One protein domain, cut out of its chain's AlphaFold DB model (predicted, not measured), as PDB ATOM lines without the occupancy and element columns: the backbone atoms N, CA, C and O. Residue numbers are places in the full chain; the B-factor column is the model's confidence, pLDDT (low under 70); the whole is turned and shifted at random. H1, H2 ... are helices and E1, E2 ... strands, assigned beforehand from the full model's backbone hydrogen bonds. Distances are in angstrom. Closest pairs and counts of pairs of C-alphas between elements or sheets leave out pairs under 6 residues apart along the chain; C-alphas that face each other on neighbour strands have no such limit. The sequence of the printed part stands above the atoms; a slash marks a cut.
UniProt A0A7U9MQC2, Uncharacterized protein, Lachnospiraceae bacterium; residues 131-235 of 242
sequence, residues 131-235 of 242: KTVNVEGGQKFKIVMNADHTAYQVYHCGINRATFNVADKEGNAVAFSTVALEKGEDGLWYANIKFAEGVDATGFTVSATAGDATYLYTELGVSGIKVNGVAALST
ATOM      1  N   LYS A 131     -37.714  19.170  13.680       89.00
ATOM      2  CA  LYS A 131     -37.703  19.586  15.077       89.00
ATOM      3  C   LYS A 131     -36.762  20.759  15.282       89.00
ATOM      4  O   LYS A 131     -35.588  20.685  14.926       89.00
ATOM      5  N   THR A 132     -37.275  21.823  15.890       90.75
ATOM      6  CA  THR A 132     -36.442  22.906  16.419       90.75
ATOM      7  C   THR A 132     -35.847  22.470  17.744       90.75
ATOM      8  O   THR A 132     -36.561  21.985  18.623       90.75
ATOM      9  N   VAL A 133     -34.541  22.636  17.875       91.94
ATOM     10  CA  VAL A 133     -33.763  22.236  19.039       91.94
ATOM     11  C   VAL A 133     -32.729  23.309  19.361       91.94
ATOM     12  O   VAL A 133     -32.430  24.181  18.544       91.94
ATOM     13  N   ASN A 134     -32.187  23.251  20.567       91.25
ATOM     14  CA  ASN A 134     -31.073  24.080  20.990       91.25
ATOM     15  C   ASN A 134     -30.233  23.323  22.008       91.25
ATOM     16  O   ASN A 134     -30.742  22.480  22.750       91.25
ATOM     17  N   VAL A 135     -28.951  23.651  22.023       88.81
ATOM     18  CA  VAL A 135     -27.988  23.179  23.010       88.81
ATOM     19  C   VAL A 135     -27.748  24.295  24.026       88.81
ATOM     20  O   VAL A 135     -27.845  25.476  23.697       88.81
ATOM     21  N   GLU A 136     -27.454  23.936  25.273       85.00
ATOM     22  CA  GLU A 136     -26.991  24.894  26.278       85.00
ATOM     23  C   GLU A 136     -25.692  25.571  25.809       85.00
ATOM     24  O   GLU A 136     -24.709  24.893  25.520       85.00
ATOM     25  N   GLY A 137     -25.698  26.902  25.702       81.12
ATOM     26  CA  GLY A 137     -24.570  27.672  25.163       81.12
ATOM     27  C   GLY A 137     -24.459  27.682  23.631       81.12
ATOM     28  O   GLY A 137     -23.543  28.309  23.111       81.12
ATOM     29  N   GLY A 138     -25.380  27.031  22.909       86.94
ATOM     30  CA  GLY A 138     -25.454  27.044  21.445       86.94
ATOM     31  C   GLY A 138     -26.661  27.820  20.909       86.94
ATOM     32  O   GLY A 138     -27.598  28.151  21.642       86.94
ATOM     33  N   GLN A 139     -26.663  28.092  19.602       88.88
ATOM     34  CA  GLN A 139     -27.790  28.752  18.934       88.88
ATOM     35  C   GLN A 139     -28.960  27.781  18.675       88.88
ATOM     36  O   GLN A 139     -28.793  26.561  18.670       88.88
ATOM     37  N   LYS A 140     -30.178  28.309  18.474       91.94
ATOM     38  CA  LYS A 140     -31.359  27.503  18.100       91.94
ATOM     39  C   LYS A 140     -31.259  27.081  16.634       91.94
ATOM     40  O   LYS A 140     -31.018  27.917  15.774       91.94
ATOM     41  N   PHE A 141     -31.541  25.822  16.322       92.31
ATOM     42  CA  PHE A 141     -31.500  25.297  14.954       92.31
ATOM     43  C   PHE A 141     -32.617  24.283  14.701       92.31
ATOM     44  O   PHE A 141     -33.312  23.849  15.620       92.31
ATOM     45  N   LYS A 142     -32.823  23.910  13.435       92.62
ATOM     46  CA  LYS A 142     -33.835  22.935  13.014       92.62
ATOM     47  C   LYS A 142     -33.162  21.698  12.438       92.62
ATOM     48  O   LYS A 142     -32.352  21.803  11.524       92.62
ATOM     49  N   ILE A 143     -33.531  20.529  12.940       93.69
ATOM     50  CA  ILE A 143     -33.196  19.241  12.330       93.69
ATOM     51  C   ILE A 143     -34.358  18.846  11.423       93.69
ATOM     52  O   ILE A 143     -35.512  18.962  11.835       93.69
ATOM     53  N   VAL A 144     -34.066  18.408  10.201       92.69
ATOM     54  CA  VAL A 144     -35.060  17.953   9.219       92.69
ATOM     55  C   VAL A 144     -34.640  16.601   8.668       92.69
ATOM     56  O   VAL A 144     -33.591  16.490   8.047       92.69
ATOM     57  N   MET A 145     -35.446  15.576   8.890       92.06
ATOM     58  CA  MET A 145     -35.259  14.225   8.369       92.06
ATOM     59  C   MET A 145     -35.914  14.131   6.987       92.06
ATOM     60  O   MET A 145     -36.929  14.784   6.728       92.06
ATOM     61  N   ASN A 146     -35.338  13.343   6.083       90.56
ATOM     62  CA  ASN A 146     -36.008  13.040   4.823       90.56
ATOM     63  C   ASN A 146     -37.200  12.100   5.044       90.56
ATOM     64  O   ASN A 146     -37.306  11.466   6.088       90.56
ATOM     65  N   ALA A 147     -38.078  11.981   4.045       86.50
ATOM     66  CA  ALA A 147     -39.283  11.152   4.138       86.50
ATOM     67  C   ALA A 147     -38.989   9.674   4.455       86.50
ATOM     68  O   ALA A 147     -39.737   9.056   5.203       86.50
ATOM     69  N   ASP A 148     -37.878   9.140   3.940       87.25
ATOM     70  CA  ASP A 148     -37.473   7.744   4.158       87.25
ATOM     71  C   ASP A 148     -36.667   7.537   5.450       87.25
ATOM     72  O   ASP A 148     -36.264   6.418   5.760       87.25
ATOM     73  N   HIS A 149     -36.389   8.619   6.184       90.31
ATOM     74  CA  HIS A 149     -35.574   8.634   7.397       90.31
ATOM     75  C   HIS A 149     -34.206   7.957   7.229       90.31
ATOM     76  O   HIS A 149     -33.705   7.302   8.131       90.31
ATOM     77  N   THR A 150     -33.586   8.087   6.065       91.44
ATOM     78  CA  THR A 150     -32.236   7.578   5.773       91.44
ATOM     79  C   THR A 150     -31.167   8.665   5.872       91.44
ATOM     80  O   THR A 150     -29.965   8.386   5.861       91.44
ATOM     81  N   ALA A 151     -31.596   9.923   5.976       91.44
ATOM     82  CA  ALA A 151     -30.731  11.079   6.088       91.44
ATOM     83  C   ALA A 151     -31.435  12.243   6.799       91.44
ATOM     84  O   ALA A 151     -32.664  12.325   6.858       91.44
ATOM     85  N   TYR A 152     -30.649  13.170   7.333       93.38
ATOM     86  CA  TYR A 152     -31.170  14.393   7.930       93.38
ATOM     87  C   TYR A 152     -30.284  15.599   7.629       93.38
ATOM     88  O   TYR A 152     -29.098  15.481   7.327       93.38
ATOM     89  N   GLN A 153     -30.885  16.777   7.721       93.50
ATOM     90  CA  GLN A 153     -30.273  18.071   7.485       93.50
ATOM     91  C   GLN A 153     -30.366  18.934   8.735       93.50
ATOM     92  O   GLN A 153     -31.340  18.868   9.490       93.50
ATOM     93  N   VAL A 154     -29.360  19.777   8.928       92.38
ATOM     94  CA  VAL A 154     -29.302  20.764  10.003       92.38
ATOM     95  C   VAL A 154     -29.424  22.150   9.389       92.38
ATOM     96  O   VAL A 154     -28.577  22.562   8.601       92.38
ATOM     97  N   TYR A 155     -30.477  22.871   9.759       91.00
ATOM     98  CA  TYR A 155     -30.745  24.233   9.320       91.00
ATOM     99  C   TYR A 155     -30.509  25.216  10.454       91.00
ATOM    100  O   TYR A 155     -31.088  25.085  11.531       91.00
ATOM    101  N   HIS A 156     -29.726  26.250  10.180       89.94
ATOM    102  CA  HIS A 156     -29.504  27.361  11.092       89.94
ATOM    103  C   HIS A 156     -29.720  28.681  10.354       89.94
ATOM    104  O   HIS A 156     -29.135  28.883   9.288       89.94
ATOM    105  N   CYS A 157     -30.566  29.560  10.902       87.12
ATOM    106  CA  CYS A 157     -30.983  30.814  10.255       87.12
ATOM    107  C   CYS A 157     -31.547  30.603   8.833       87.12
ATOM    108  O   CYS A 157     -31.192  31.321   7.904       87.12
ATOM    109  N   GLY A 158     -32.344  29.548   8.626       82.25
ATOM    110  CA  GLY A 158     -32.900  29.199   7.308       82.25
ATOM    111  C   GLY A 158     -31.908  28.574   6.316       82.25
ATOM    112  O   GLY A 158     -32.320  28.111   5.257       82.25
ATOM    113  N   ILE A 159     -30.619  28.485   6.657       84.19
ATOM    114  CA  ILE A 159     -29.565  27.958   5.780       84.19
ATOM    115  C   ILE A 159     -29.223  26.522   6.178       84.19
ATOM    116  O   ILE A 159     -28.998  26.241   7.357       84.19
ATOM    117  N   ASN A 160     -29.138  25.619   5.199       89.81
ATOM    118  CA  ASN A 160     -28.621  24.269   5.416       89.81
ATOM    119  C   ASN A 160     -27.120  24.330   5.737       89.81
ATOM    120  O   ASN A 160     -26.322  24.796   4.923       89.81
ATOM    121  N   ARG A 161     -26.751  23.869   6.931       91.75
ATOM    122  CA  ARG A 161     -25.373  23.852   7.431       91.75
ATOM    123  C   ARG A 161     -24.697  22.509   7.273       91.75
ATOM    124  O   ARG A 161     -23.489  22.492   7.070       91.75
ATOM    125  N   ALA A 162     -25.446  21.418   7.371       89.50
ATOM    126  CA  ALA A 162     -24.919  20.081   7.173       89.50
ATOM    127  C   ALA A 162     -26.019  19.098   6.770       89.50
ATOM    128  O   ALA A 162     -27.163  19.209   7.211       89.50
ATOM    129  N   THR A 163     -25.646  18.107   5.964       91.19
ATOM    130  CA  THR A 163     -26.474  16.943   5.632       91.19
ATOM    131  C   THR A 163     -25.728  15.674   6.014       91.19
ATOM    132  O   THR A 163     -24.546  15.529   5.696       91.19
ATOM    133  N   PHE A 164     -26.426  14.763   6.685       91.25
ATOM    134  CA  PHE A 164     -25.881  13.500   7.155       91.25
ATOM    135  C   PHE A 164     -26.695  12.332   6.623       91.25
ATOM    136  O   PHE A 164     -27.925  12.338   6.698       91.25
ATOM    137  N   ASN A 165     -25.993  11.315   6.141       90.81
ATOM    138  CA  ASN A 165     -26.574  10.082   5.631       90.81
ATOM    139  C   ASN A 165     -26.180   8.921   6.538       90.81
ATOM    140  O   ASN A 165     -25.057   8.891   7.050       90.81
ATOM    141  N   VAL A 166     -27.090   7.960   6.692       89.81
ATOM    142  CA  VAL A 166     -26.854   6.753   7.483       89.81
ATOM    143  C   VAL A 166     -26.863   5.534   6.576       89.81
ATOM    144  O   VAL A 166     -27.807   5.335   5.808       89.81
ATOM    145  N   ALA A 167     -25.806   4.734   6.663       89.25
ATOM    146  CA  ALA A 167     -25.636   3.540   5.852       89.25
ATOM    147  C   ALA A 167     -25.212   2.329   6.690       89.25
ATOM    148  O   ALA A 167     -24.583   2.481   7.738       89.25
ATOM    149  N   ASP A 168     -25.542   1.127   6.229       88.19
ATOM    150  CA  ASP A 168     -25.023  -0.125   6.779       88.19
ATOM    151  C   ASP A 168     -23.567  -0.381   6.365       88.19
ATOM    152  O   ASP A 168     -22.935   0.404   5.653       88.19
ATOM    153  N   LYS A 169     -23.016  -1.495   6.849       85.06
ATOM    154  CA  LYS A 169     -21.653  -1.943   6.537       85.06
ATOM    155  C   LYS A 169     -21.459  -2.273   5.053       85.06
ATOM    156  O   LYS A 169     -20.326  -2.289   4.581       85.06
ATOM    157  N   GLU A 170     -22.541  -2.547   4.329       84.94
ATOM    158  CA  GLU A 170     -22.559  -2.744   2.883       84.94
ATOM    159  C   GLU A 170     -22.714  -1.425   2.098       84.94
ATOM    160  O   GLU A 170     -22.556  -1.425   0.877       84.94
ATOM    161  N   GLY A 171     -22.972  -0.303   2.778       84.00
ATOM    162  CA  GLY A 171     -23.176   1.017   2.185       84.00
ATOM    163  C   GLY A 171     -24.619   1.311   1.760       84.00
ATOM    164  O   GLY A 171     -24.858   2.322   1.098       84.00
ATOM    165  N   ASN A 172     -25.592   0.469   2.120       86.56
ATOM    166  CA  ASN A 172     -27.001   0.716   1.818       86.56
ATOM    167  C   ASN A 172     -27.599   1.706   2.813       86.56
ATOM    168  O   ASN A 172     -27.311   1.653   4.004       86.56
ATOM    169  N   ALA A 173     -28.483   2.575   2.327       87.56
ATOM    170  CA  ALA A 173     -29.208   3.521   3.164       87.56
ATOM    171  C   ALA A 173     -30.108   2.794   4.178       87.56
ATOM    172  O   ALA A 173     -30.868   1.900   3.802       87.56
ATOM    173  N   VAL A 174     -30.057   3.207   5.448       88.81
ATOM    174  CA  VAL A 174     -30.823   2.570   6.531       88.81
ATOM    175  C   VAL A 174     -31.761   3.575   7.175       88.81
ATOM    176  O   VAL A 174     -31.337   4.654   7.586       88.81
ATOM    177  N   ALA A 175     -33.037   3.207   7.271       90.56
ATOM    178  CA  ALA A 175     -34.052   4.040   7.896       90.56
ATOM    179  C   ALA A 175     -33.893   4.052   9.426       90.56
ATOM    180  O   ALA A 175     -33.849   2.997  10.065       90.56
ATOM    181  N   PHE A 176     -33.843   5.242  10.014       91.12
ATOM    182  CA  PHE A 176     -33.854   5.474  11.455       91.12
ATOM    183  C   PHE A 176     -35.220   5.993  11.927       91.12
ATOM    184  O   PHE A 176     -36.040   6.492  11.163       91.12
ATOM    185  N   SER A 177     -35.494   5.894  13.223       91.62
ATOM    186  CA  SER A 177     -36.762   6.350  13.798       91.62
ATOM    187  C   SER A 177     -36.775   7.861  14.001       91.62
ATOM    188  O   SER A 177     -37.758   8.526  13.685       91.62
ATOM    189  N   THR A 178     -35.699   8.414  14.566       92.00
ATOM    190  CA  THR A 178     -35.610   9.848  14.868       92.00
ATOM    191  C   THR A 178     -34.168  10.301  15.099       92.00
ATOM    192  O   THR A 178     -33.267   9.480  15.268       92.00
ATOM    193  N   VAL A 179     -33.973  11.617  15.181       93.69
ATOM    194  CA  VAL A 179     -32.738  12.255  15.644       93.69
ATOM    195  C   VAL A 179     -33.066  13.135  16.848       93.69
ATOM    196  O   VAL A 179     -33.937  14.004  16.782       93.69
ATOM    197  N   ALA A 180     -32.372  12.915  17.962       91.94
ATOM    198  CA  ALA A 180     -32.565  13.668  19.198       91.94
ATOM    199  C   ALA A 180     -31.232  14.189  19.736       91.94
ATOM    200  O   ALA A 180     -30.214  13.514  19.625       91.94
ATOM    201  N   LEU A 181     -31.246  15.372  20.349       93.12
ATOM    202  CA  LEU A 181     -30.080  15.857  21.078       93.12
ATOM    203  C   LEU A 181     -29.979  15.161  22.431       93.12
ATOM    204  O   LEU A 181     -30.973  15.057  23.154       93.12
ATOM    205  N   GLU A 182     -28.776  14.726  22.779       92.19
ATOM    206  CA  GLU A 182     -28.470  14.142  24.078       92.19
ATOM    207  C   GLU A 182     -27.141  14.656  24.614       92.19
ATOM    208  O   GLU A 182     -26.194  14.890  23.860       92.19
ATOM    209  N   LYS A 183     -27.070  14.810  25.934       91.50
ATOM    210  CA  LYS A 183     -25.824  15.116  26.627       91.50
ATOM    211  C   LYS A 183     -25.113  13.798  26.925       91.50
ATOM    212  O   LYS A 183     -25.704  12.895  27.514       91.50
ATOM    213  N   GLY A 184     -23.879  13.664  26.455       87.19
ATOM    214  CA  GLY A 184     -23.018  12.530  26.764       87.19
ATOM    215  C   GLY A 184     -22.524  12.560  28.210       87.19
ATOM    216  O   GLY A 184     -22.650  13.563  28.912       87.19
ATOM    217  N   GLU A 185     -21.934  11.449  28.650       86.44
ATOM    218  CA  GLU A 185     -21.292  11.330  29.971       86.44
ATOM    219  C   GLU A 185     -20.078  12.262  30.124       86.44
ATOM    220  O   GLU A 185     -19.720  12.658  31.228       86.44
ATOM    221  N   ASP A 186     -19.485  12.654  28.999       85.00
ATOM    222  CA  ASP A 186     -18.436  13.666  28.872       85.00
ATOM    223  C   ASP A 186     -18.953  15.111  29.017       85.00
ATOM    224  O   ASP A 186     -18.171  16.059  28.968       85.00
ATOM    225  N   GLY A 187     -20.265  15.297  29.183       85.81
ATOM    226  CA  GLY A 187     -20.905  16.605  29.285       85.81
ATOM    227  C   GLY A 187     -21.075  17.331  27.949       85.81
ATOM    228  O   GLY A 187     -21.601  18.445  27.947       85.81
ATOM    229  N   LEU A 188     -20.683  16.718  26.829       90.00
ATOM    230  CA  LEU A 188     -20.826  17.281  25.489       90.00
ATOM    231  C   LEU A 188     -22.186  16.924  24.884       90.00
ATOM    232  O   LEU A 188     -22.793  15.910  25.227       90.00
ATOM    233  N   TRP A 189     -22.677  17.753  23.967       92.81
ATOM    234  CA  TRP A 189     -23.956  17.522  23.302       92.81
ATOM    235  C   TRP A 189     -23.776  16.819  21.963       92.81
ATOM    236  O   TRP A 189     -22.926  17.190  21.158       92.81
ATOM    237  N   TYR A 190     -24.616  15.824  21.708       93.19
ATOM    238  CA  TYR A 190     -24.565  14.983  20.519       93.19
ATOM    239  C   TYR A 190     -25.927  14.915  19.842       93.19
ATOM    240  O   TYR A 190     -26.959  14.843  20.511       93.19
ATOM    241  N   ALA A 191     -25.932  14.863  18.513       93.81
ATOM    242  CA  ALA A 191     -27.099  14.445  17.749       93.81
ATOM    243  C   ALA A 191     -27.134  12.912  17.700       93.81
ATOM    244  O   ALA A 191     -26.327  12.289  17.017       93.81
ATOM    245  N   ASN A 192     -28.042  12.287  18.441       93.69
ATOM    246  CA  ASN A 192     -28.190  10.839  18.472       93.69
ATOM    247  C   ASN A 192     -29.284  10.371  17.514       93.69
ATOM    248  O   ASN A 192     -30.462  10.703  17.670       93.69
ATOM    249  N   ILE A 193     -28.869   9.576  16.536       93.25
ATOM    250  CA  ILE A 193     -29.724   8.873  15.592       93.25
ATOM    251  C   ILE A 193     -30.234   7.612  16.280       93.25
ATOM    252  O   ILE A 193     -29.456   6.729  16.650       93.25
ATOM    253  N   LYS A 194     -31.551   7.529  16.454       92.00
ATOM    254  CA  LYS A 194     -32.207   6.401  17.112       92.00
ATOM    255  C   LYS A 194     -32.845   5.487  16.089       92.00
ATOM    256  O   LYS A 194     -33.679   5.929  15.302       92.00
ATOM    257  N   PHE A 195     -32.503   4.212  16.158       89.88
ATOM    258  CA  PHE A 195     -33.178   3.151  15.422       89.88
ATOM    259  C   PHE A 195     -34.316   2.546  16.247       89.88
ATOM    260  O   PHE A 195     -34.452   2.815  17.443       89.88
ATOM    261  N   ALA A 196     -35.159   1.743  15.599       82.50
ATOM    262  CA  ALA A 196     -36.156   0.938  16.294       82.50
ATOM    263  C   ALA A 196     -35.487  -0.074  17.242       82.50
ATOM    264  O   ALA A 196     -34.331  -0.465  17.052       82.50
ATOM    265  N   GLU A 197     -36.222  -0.511  18.267       77.31
ATOM    266  CA  GLU A 197     -35.737  -1.548  19.180       77.31
ATOM    267  C   GLU A 197     -35.401  -2.841  18.420       77.31
ATOM    268  O   GLU A 197     -36.103  -3.240  17.492       77.31
ATOM    269  N   GLY A 198     -34.311  -3.500  18.820       71.00
ATOM    270  CA  GLY A 198     -33.852  -4.751  18.208       71.00
ATOM    271  C   GLY A 198     -32.988  -4.589  16.953       71.00
ATOM    272  O   GLY A 198     -32.500  -5.594  16.439       71.00
ATOM    273  N   VAL A 199     -32.751  -3.362  16.478       76.88
ATOM    274  CA  VAL A 199     -31.787  -3.104  15.399       76.88
ATOM    275  C   VAL A 199     -30.364  -3.081  15.965       76.88
ATOM    276  O   VAL A 199     -30.053  -2.281  16.849       76.88
ATOM    277  N   ASP A 200     -29.488  -3.938  15.434       73.75
ATOM    278  CA  ASP A 200     -28.059  -3.903  15.751       73.75
ATOM    279  C   ASP A 200     -27.397  -2.702  15.068       73.75
ATOM    280  O   ASP A 200     -27.142  -2.694  13.863       73.75
ATOM    281  N   ALA A 201     -27.138  -1.672  15.868       71.31
ATOM    282  CA  ALA A 201     -26.594  -0.404  15.407       71.31
ATOM    283  C   ALA A 201     -25.068  -0.404  15.228       71.31
ATOM    284  O   ALA A 201     -24.513   0.564  14.708       71.31
ATOM    285  N   THR A 202     -24.380  -1.473  15.646       73.06
ATOM    286  CA  THR A 202     -22.908  -1.519  15.677       73.06
ATOM    287  C   THR A 202     -22.260  -1.550  14.291       73.06
ATOM    288  O   THR A 202     -21.070  -1.273  14.167       73.06
ATOM    289  N   GLY A 203     -23.037  -1.846  13.243       76.81
ATOM    290  CA  GLY A 203     -22.586  -1.866  11.851       76.81
ATOM    291  C   GLY A 203     -22.943  -0.625  11.031       76.81
ATOM    292  O   GLY A 203     -22.697  -0.638   9.827       76.81
ATOM    293  N   PHE A 204     -23.546   0.410  11.627       86.31
ATOM    294  CA  PHE A 204     -23.949   1.602  10.881       86.31
ATOM    295  C   PHE A 204     -22.854   2.659  10.833       86.31
ATOM    296  O   PHE A 204     -22.141   2.912  11.803       86.31
ATOM    297  N   THR A 205     -22.773   3.325   9.690       86.44
ATOM    298  CA  THR A 205     -21.888   4.455   9.450       86.44
ATOM    299  C   THR A 205     -22.718   5.707   9.213       86.44
ATOM    300  O   THR A 205     -23.777   5.668   8.584       86.44
ATOM    301  N   VAL A 206     -22.233   6.832   9.735       88.56
ATOM    302  CA  VAL A 206     -22.796   8.152   9.454       88.56
ATOM    303  C   VAL A 206     -21.761   8.949   8.687       88.56
ATOM    304  O   VAL A 206     -20.613   9.050   9.112       88.56
ATOM    305  N   SER A 207     -22.167   9.531   7.564       85.56
ATOM    306  CA  SER A 207     -21.301  10.378   6.745       85.56
ATOM    307  C   SER A 207     -21.913  11.761   6.569       85.56
ATOM    308  O   SER A 207     -23.117  11.895   6.356       85.56
ATOM    309  N   ALA A 208     -21.075  12.793   6.665       86.88
ATOM    310  CA  ALA A 208     -21.438  14.145   6.261       86.88
ATOM    311  C   ALA A 208     -21.304  14.241   4.736       86.88
ATOM    312  O   ALA A 208     -20.210  14.075   4.199       86.88
ATOM    313  N   THR A 209     -22.410  14.471   4.036       79.62
ATOM    314  CA  THR A 209     -22.453  14.484   2.562       79.62
ATOM    315  C   THR A 209     -22.500  15.892   1.980       79.62
ATOM    316  O   THR A 209     -22.155  16.089   0.817       79.62
ATOM    317  N   ALA A 210     -22.886  16.882   2.784       80.06
ATOM    318  CA  ALA A 210     -22.858  18.291   2.419       80.06
ATOM    319  C   ALA A 210     -22.692  19.177   3.657       80.06
ATOM    320  O   ALA A 210     -23.118  18.802   4.751       80.06
ATOM    321  N   GLY A 211     -22.146  20.376   3.446       81.38
ATOM    322  CA  GLY A 211     -22.004  21.405   4.475       81.38
ATOM    323  C   GLY A 211     -20.743  21.277   5.330       81.38
ATOM    324  O   GLY A 211     -19.794  20.589   4.958       81.38
ATOM    325  N   ASP A 212     -20.734  21.984   6.458       79.12
ATOM    326  CA  ASP A 212     -19.607  22.072   7.382       79.12
ATOM    327  C   ASP A 212     -19.983  21.440   8.727       79.12
ATOM    328  O   ASP A 212     -20.743  22.000   9.520       79.12
ATOM    329  N   ALA A 213     -19.443  20.250   8.990       77.69
ATOM    330  CA  ALA A 213     -19.652  19.553  10.252       77.69
ATOM    331  C   ALA A 213     -19.050  20.321  11.445       77.69
ATOM    332  O   ALA A 213     -19.590  20.239  12.542       77.69
ATOM    333  N   THR A 214     -17.989  21.110  11.254       83.94
ATOM    334  CA  THR A 214     -17.359  21.913  12.314       83.94
ATOM    335  C   THR A 214     -18.229  23.100  12.735       83.94
ATOM    336  O   THR A 214     -18.192  23.518  13.898       83.94
ATOM    337  N   TYR A 215     -19.088  23.594  11.840       86.62
ATOM    338  CA  TYR A 215     -20.099  24.607  12.161       86.62
ATOM    339  C   TYR A 215     -21.030  24.155  13.295       86.62
ATOM    340  O   TYR A 215     -21.428  24.947  14.147       86.62
ATOM    341  N   LEU A 216     -21.364  22.860  13.336       88.56
ATOM    342  CA  LEU A 216     -22.240  22.310  14.370       88.56
ATOM    343  C   LEU A 216     -21.624  22.462  15.760       88.56
ATOM    344  O   LEU A 216     -22.335  22.801  16.701       88.56
ATOM    345  N   TYR A 217     -20.317  22.246  15.886       87.94
ATOM    346  CA  TYR A 217     -19.628  22.404  17.161       87.94
ATOM    347  C   TYR A 217     -19.491  23.879  17.545       87.94
ATOM    348  O   TYR A 217     -19.849  24.263  18.655       87.94
ATOM    349  N   THR A 218     -19.001  24.699  16.617       86.50
ATOM    350  CA  THR A 218     -18.617  26.094  16.885       86.50
ATOM    351  C   THR A 218     -19.804  27.021  17.136       86.50
ATOM    352  O   THR A 218     -19.729  27.861  18.025       86.50
ATOM    353  N   GLU A 219     -20.905  26.851  16.402       89.19
ATOM    354  CA  GLU A 219     -22.058  27.761  16.466       89.19
ATOM    355  C   GLU A 219     -23.275  27.127  17.149       89.19
ATOM    356  O   GLU A 219     -24.047  27.798  17.838       89.19
ATOM    357  N   LEU A 220     -23.471  25.818  16.962       90.44
ATOM    358  CA  LEU A 220     -24.662  25.116  17.457       90.44
ATOM    359  C   LEU A 220     -24.409  24.335  18.752       90.44
ATOM    360  O   LEU A 220     -25.363  23.827  19.338       90.44
ATOM    361  N   GLY A 221     -23.154  24.228  19.203       88.50
ATOM    362  CA  GLY A 221     -22.769  23.497  20.413       88.50
ATOM    363  C   GLY A 221     -22.891  21.971  20.311       88.50
ATOM    364  O   GLY A 221     -22.861  21.288  21.330       88.50
ATOM    365  N   VAL A 222     -23.050  21.411  19.108       91.12
ATOM    366  CA  VAL A 222     -23.156  19.960  18.885       91.12
ATOM    367  C   VAL A 222     -21.775  19.395  18.564       91.12
ATOM    368  O   VAL A 222     -21.232  19.662  17.494       91.12
ATOM    369  N   SER A 223     -21.232  18.584  19.470       88.81
ATOM    370  CA  SER A 223     -19.873  18.015  19.443       88.81
ATOM    371  C   SER A 223     -19.733  16.715  18.651       88.81
ATOM    372  O   SER A 223     -18.618  16.263  18.377       88.81
ATOM    373  N   GLY A 224     -20.844  16.106  18.245       89.25
ATOM    374  CA  GLY A 224     -20.790  14.953  17.363       89.25
ATOM    375  C   GLY A 224     -22.143  14.336  17.067       89.25
ATOM    376  O   GLY A 224     -23.196  14.828  17.477       89.25
ATOM    377  N   ILE A 225     -22.083  13.202  16.380       91.44
ATOM    378  CA  ILE A 225     -23.219  12.357  16.050       91.44
ATOM    379  C   ILE A 225     -23.025  10.996  16.698       91.44
ATOM    380  O   ILE A 225     -21.942  10.404  16.645       91.44
ATOM    381  N   LYS A 226     -24.108  10.495  17.281       91.12
ATOM    382  CA  LYS A 226     -24.206   9.154  17.842       91.12
ATOM    383  C   LYS A 226     -25.227   8.327  17.079       91.12
ATOM    384  O   LYS A 226     -26.154   8.866  16.479       91.12
ATOM    385  N   VAL A 227     -25.055   7.015  17.130       89.81
ATOM    386  CA  VAL A 227     -26.020   6.026  16.658       89.81
ATOM    387  C   VAL A 227     -26.365   5.121  17.832       89.81
ATOM    388  O   VAL A 227     -25.491   4.445  18.370       89.81
ATOM    389  N   ASN A 228     -27.626   5.152  18.274       86.88
ATOM    390  CA  ASN A 228     -28.093   4.470  19.487       86.88
ATOM    391  C   ASN A 228     -27.159   4.682  20.702       86.88
ATOM    392  O   ASN A 228     -26.926   3.772  21.493       86.88
ATOM    393  N   GLY A 229     -26.615   5.896  20.850       81.25
ATOM    394  CA  GLY A 229     -25.728   6.277  21.957       81.25
ATOM    395  C   GLY A 229     -24.235   5.989  21.741       81.25
ATOM    396  O   GLY A 229     -23.409   6.482  22.510       81.25
ATOM    397  N   VAL A 230     -23.858   5.267  20.682       82.69
ATOM    398  CA  VAL A 230     -22.453   5.022  20.317       82.69
ATOM    399  C   VAL A 230     -21.950   6.151  19.420       82.69
ATOM    400  O   VAL A 230     -22.615   6.508  18.451       82.69
ATOM    401  N   ALA A 231     -20.787   6.729  19.730       82.81
ATOM    402  CA  ALA A 231     -20.187   7.787  18.915       82.81
ATOM    403  C   ALA A 231     -19.885   7.284  17.494       82.81
ATOM    404  O   ALA A 231     -19.168   6.301  17.324       82.81
ATOM    405  N   ALA A 232     -20.432   7.973  16.491       81.56
ATOM    406  CA  ALA A 232     -20.304   7.616  15.079       81.56
ATOM    407  C   ALA A 232     -19.508   8.659  14.281       81.56
ATOM    408  O   ALA A 232     -18.783   8.304  13.356       81.56
ATOM    409  N   LEU A 233     -19.621   9.943  14.639       81.56
ATOM    410  CA  LEU A 233     -18.901  11.029  13.973       81.56
ATOM    411  C   LEU A 233     -18.590  12.154  14.965       81.56
ATOM    412  O   LEU A 233     -19.469  12.581  15.708       81.56
ATOM    413  N   SER A 234     -17.353  12.651  14.972       83.38
ATOM    414  CA  SER A 234     -16.970  13.850  15.732       83.38
ATOM    415  C   SER A 234     -17.145  15.094  14.863       83.38
ATOM    416  O   SER A 234     -16.751  15.082  13.699       83.38
ATOM    417  N   THR A 235     -17.702  16.166  15.423       78.38
ATOM    418  CA  THR A 235     -17.739  17.501  14.787       78.38
ATOM    419  C   THR A 235     -16.697  18.449  15.381       78.38
ATOM    420  O   THR A 235     -16.487  19.544  14.857       78.38
TER     421      THR A 235
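AT A GLANCE: This is residues 131 to 235 of the 242 residues of an uncharacterized protein of Lachnospiraceae bacterium (UniProt A0A7U9MQC2). Two strongly twisted sheets face each other as a sandwich, with E1, E2, E3, E4 and E7 in one sheet and E5, E6, E8 and E9 in the other, and the short helix H1 packs between them near the start of E8. The strands of the one sheet cross those of the other at 30 degrees, and at one border E1 and E2 come near E5, while at the other E7 comes near E9. The printed part has 105 residues, with one named helix and nine named strands in the order E1 E2 E3 E4 E5 E6 E7 H1 E8 E9; the first sheet runs E1 E2 E3 E4 E7 and is antiparallel, the second runs E5 E6 E8 E9 and is mixed. The class is mostly strand, and the whole is compact, with a radius of gyration of the C-alphas of 12.7 A and spans of 35 by 29 by 20 A.

HOW THE PARTS SIT: Start at Lys 131, where E1, residues 131 to 134, forms a hairpin with E2, residues 140 to 145; N 133 and O 141 are 2.8 A apart, within hydrogen-bond range. E2 forms the next hairpin with E3, residues 151 to 156, at 157 degrees between their directions, with N 153 and O 144 2.7 A apart. E3 in turn forms a hairpin with E4, residues 159 to 167, where you find N 154 and O 162 at 2.8 A. E1 to E4 are a meander, each strand the antiparallel neighbour of the one before. The chain then changes to the other sheet, where E5, residues 178 to 183, and E6, residues 189 to 194, form a hairpin with N 180 and O 192 2.9 A apart. It returns with E7, residues 205 to 211, an edge strand antiparallel to E4 at 156 degrees; look at N 165 and O 207, 2.9 A apart. After it comes H1, residues 213 to 218, with 1 of 2 O i to N i+4 pairs and 3 of 3 O i to N i+3 pairs within hydrogen-bond range. H1 is on the first sheet at a height over the sheet of 9.0 A, and its closest C-alphas to E4 are those of Ala 213 and Ala 162, 6.1 A apart. E8, residues 222 to 227, is parallel to E6 at 23 degrees, with N 193 and O 226 2.8 A apart. H1 is on this second sheet too, at a height of 7.2 A, with the C-alphas of Tyr 217 and Ser 223 the closest to E8 at 5.0 A. Last, E9, residues 230 to 234, forms a hairpin with E8, N 225 and O 233 being 2.8 A apart. Between the sheets, the closest C-alphas of E7 and E9 are those of Val 206 and Ala 232, at 6.2 A, and those of E2 and E5 are Ile 143 and Val 179, at 7.7 A.

IN THESE COORDINATES: Find C-alpha 131 at (-37.703, 19.586, 15.077), where E1 begins its 10.0 A. E2 covers 16.9 A and E3 17.1 A. E4, the longest strand by residues, starts at C-alpha 159 at (-29.565, 27.958, 5.780) and runs 24.7 A. E5 measures 16.2 A, E6 15.2 A and E7 17.7 A. H1 is 9.4 A long, E8 14.4 A and E9 11.4 A, ending at C-alpha 234 at (-16.970, 13.850, 15.732).

THE WHOLE: The two C-alphas farthest apart are those of Gly 137 and Glu 170, at 37.8 A. The printed part has no cut and no long link; the links E4 to E5 and E6 to E7, 10 residues each, are short, and the others are tight. The mean pLDDT of the printed part is 87.4, and no printed residue is under 70.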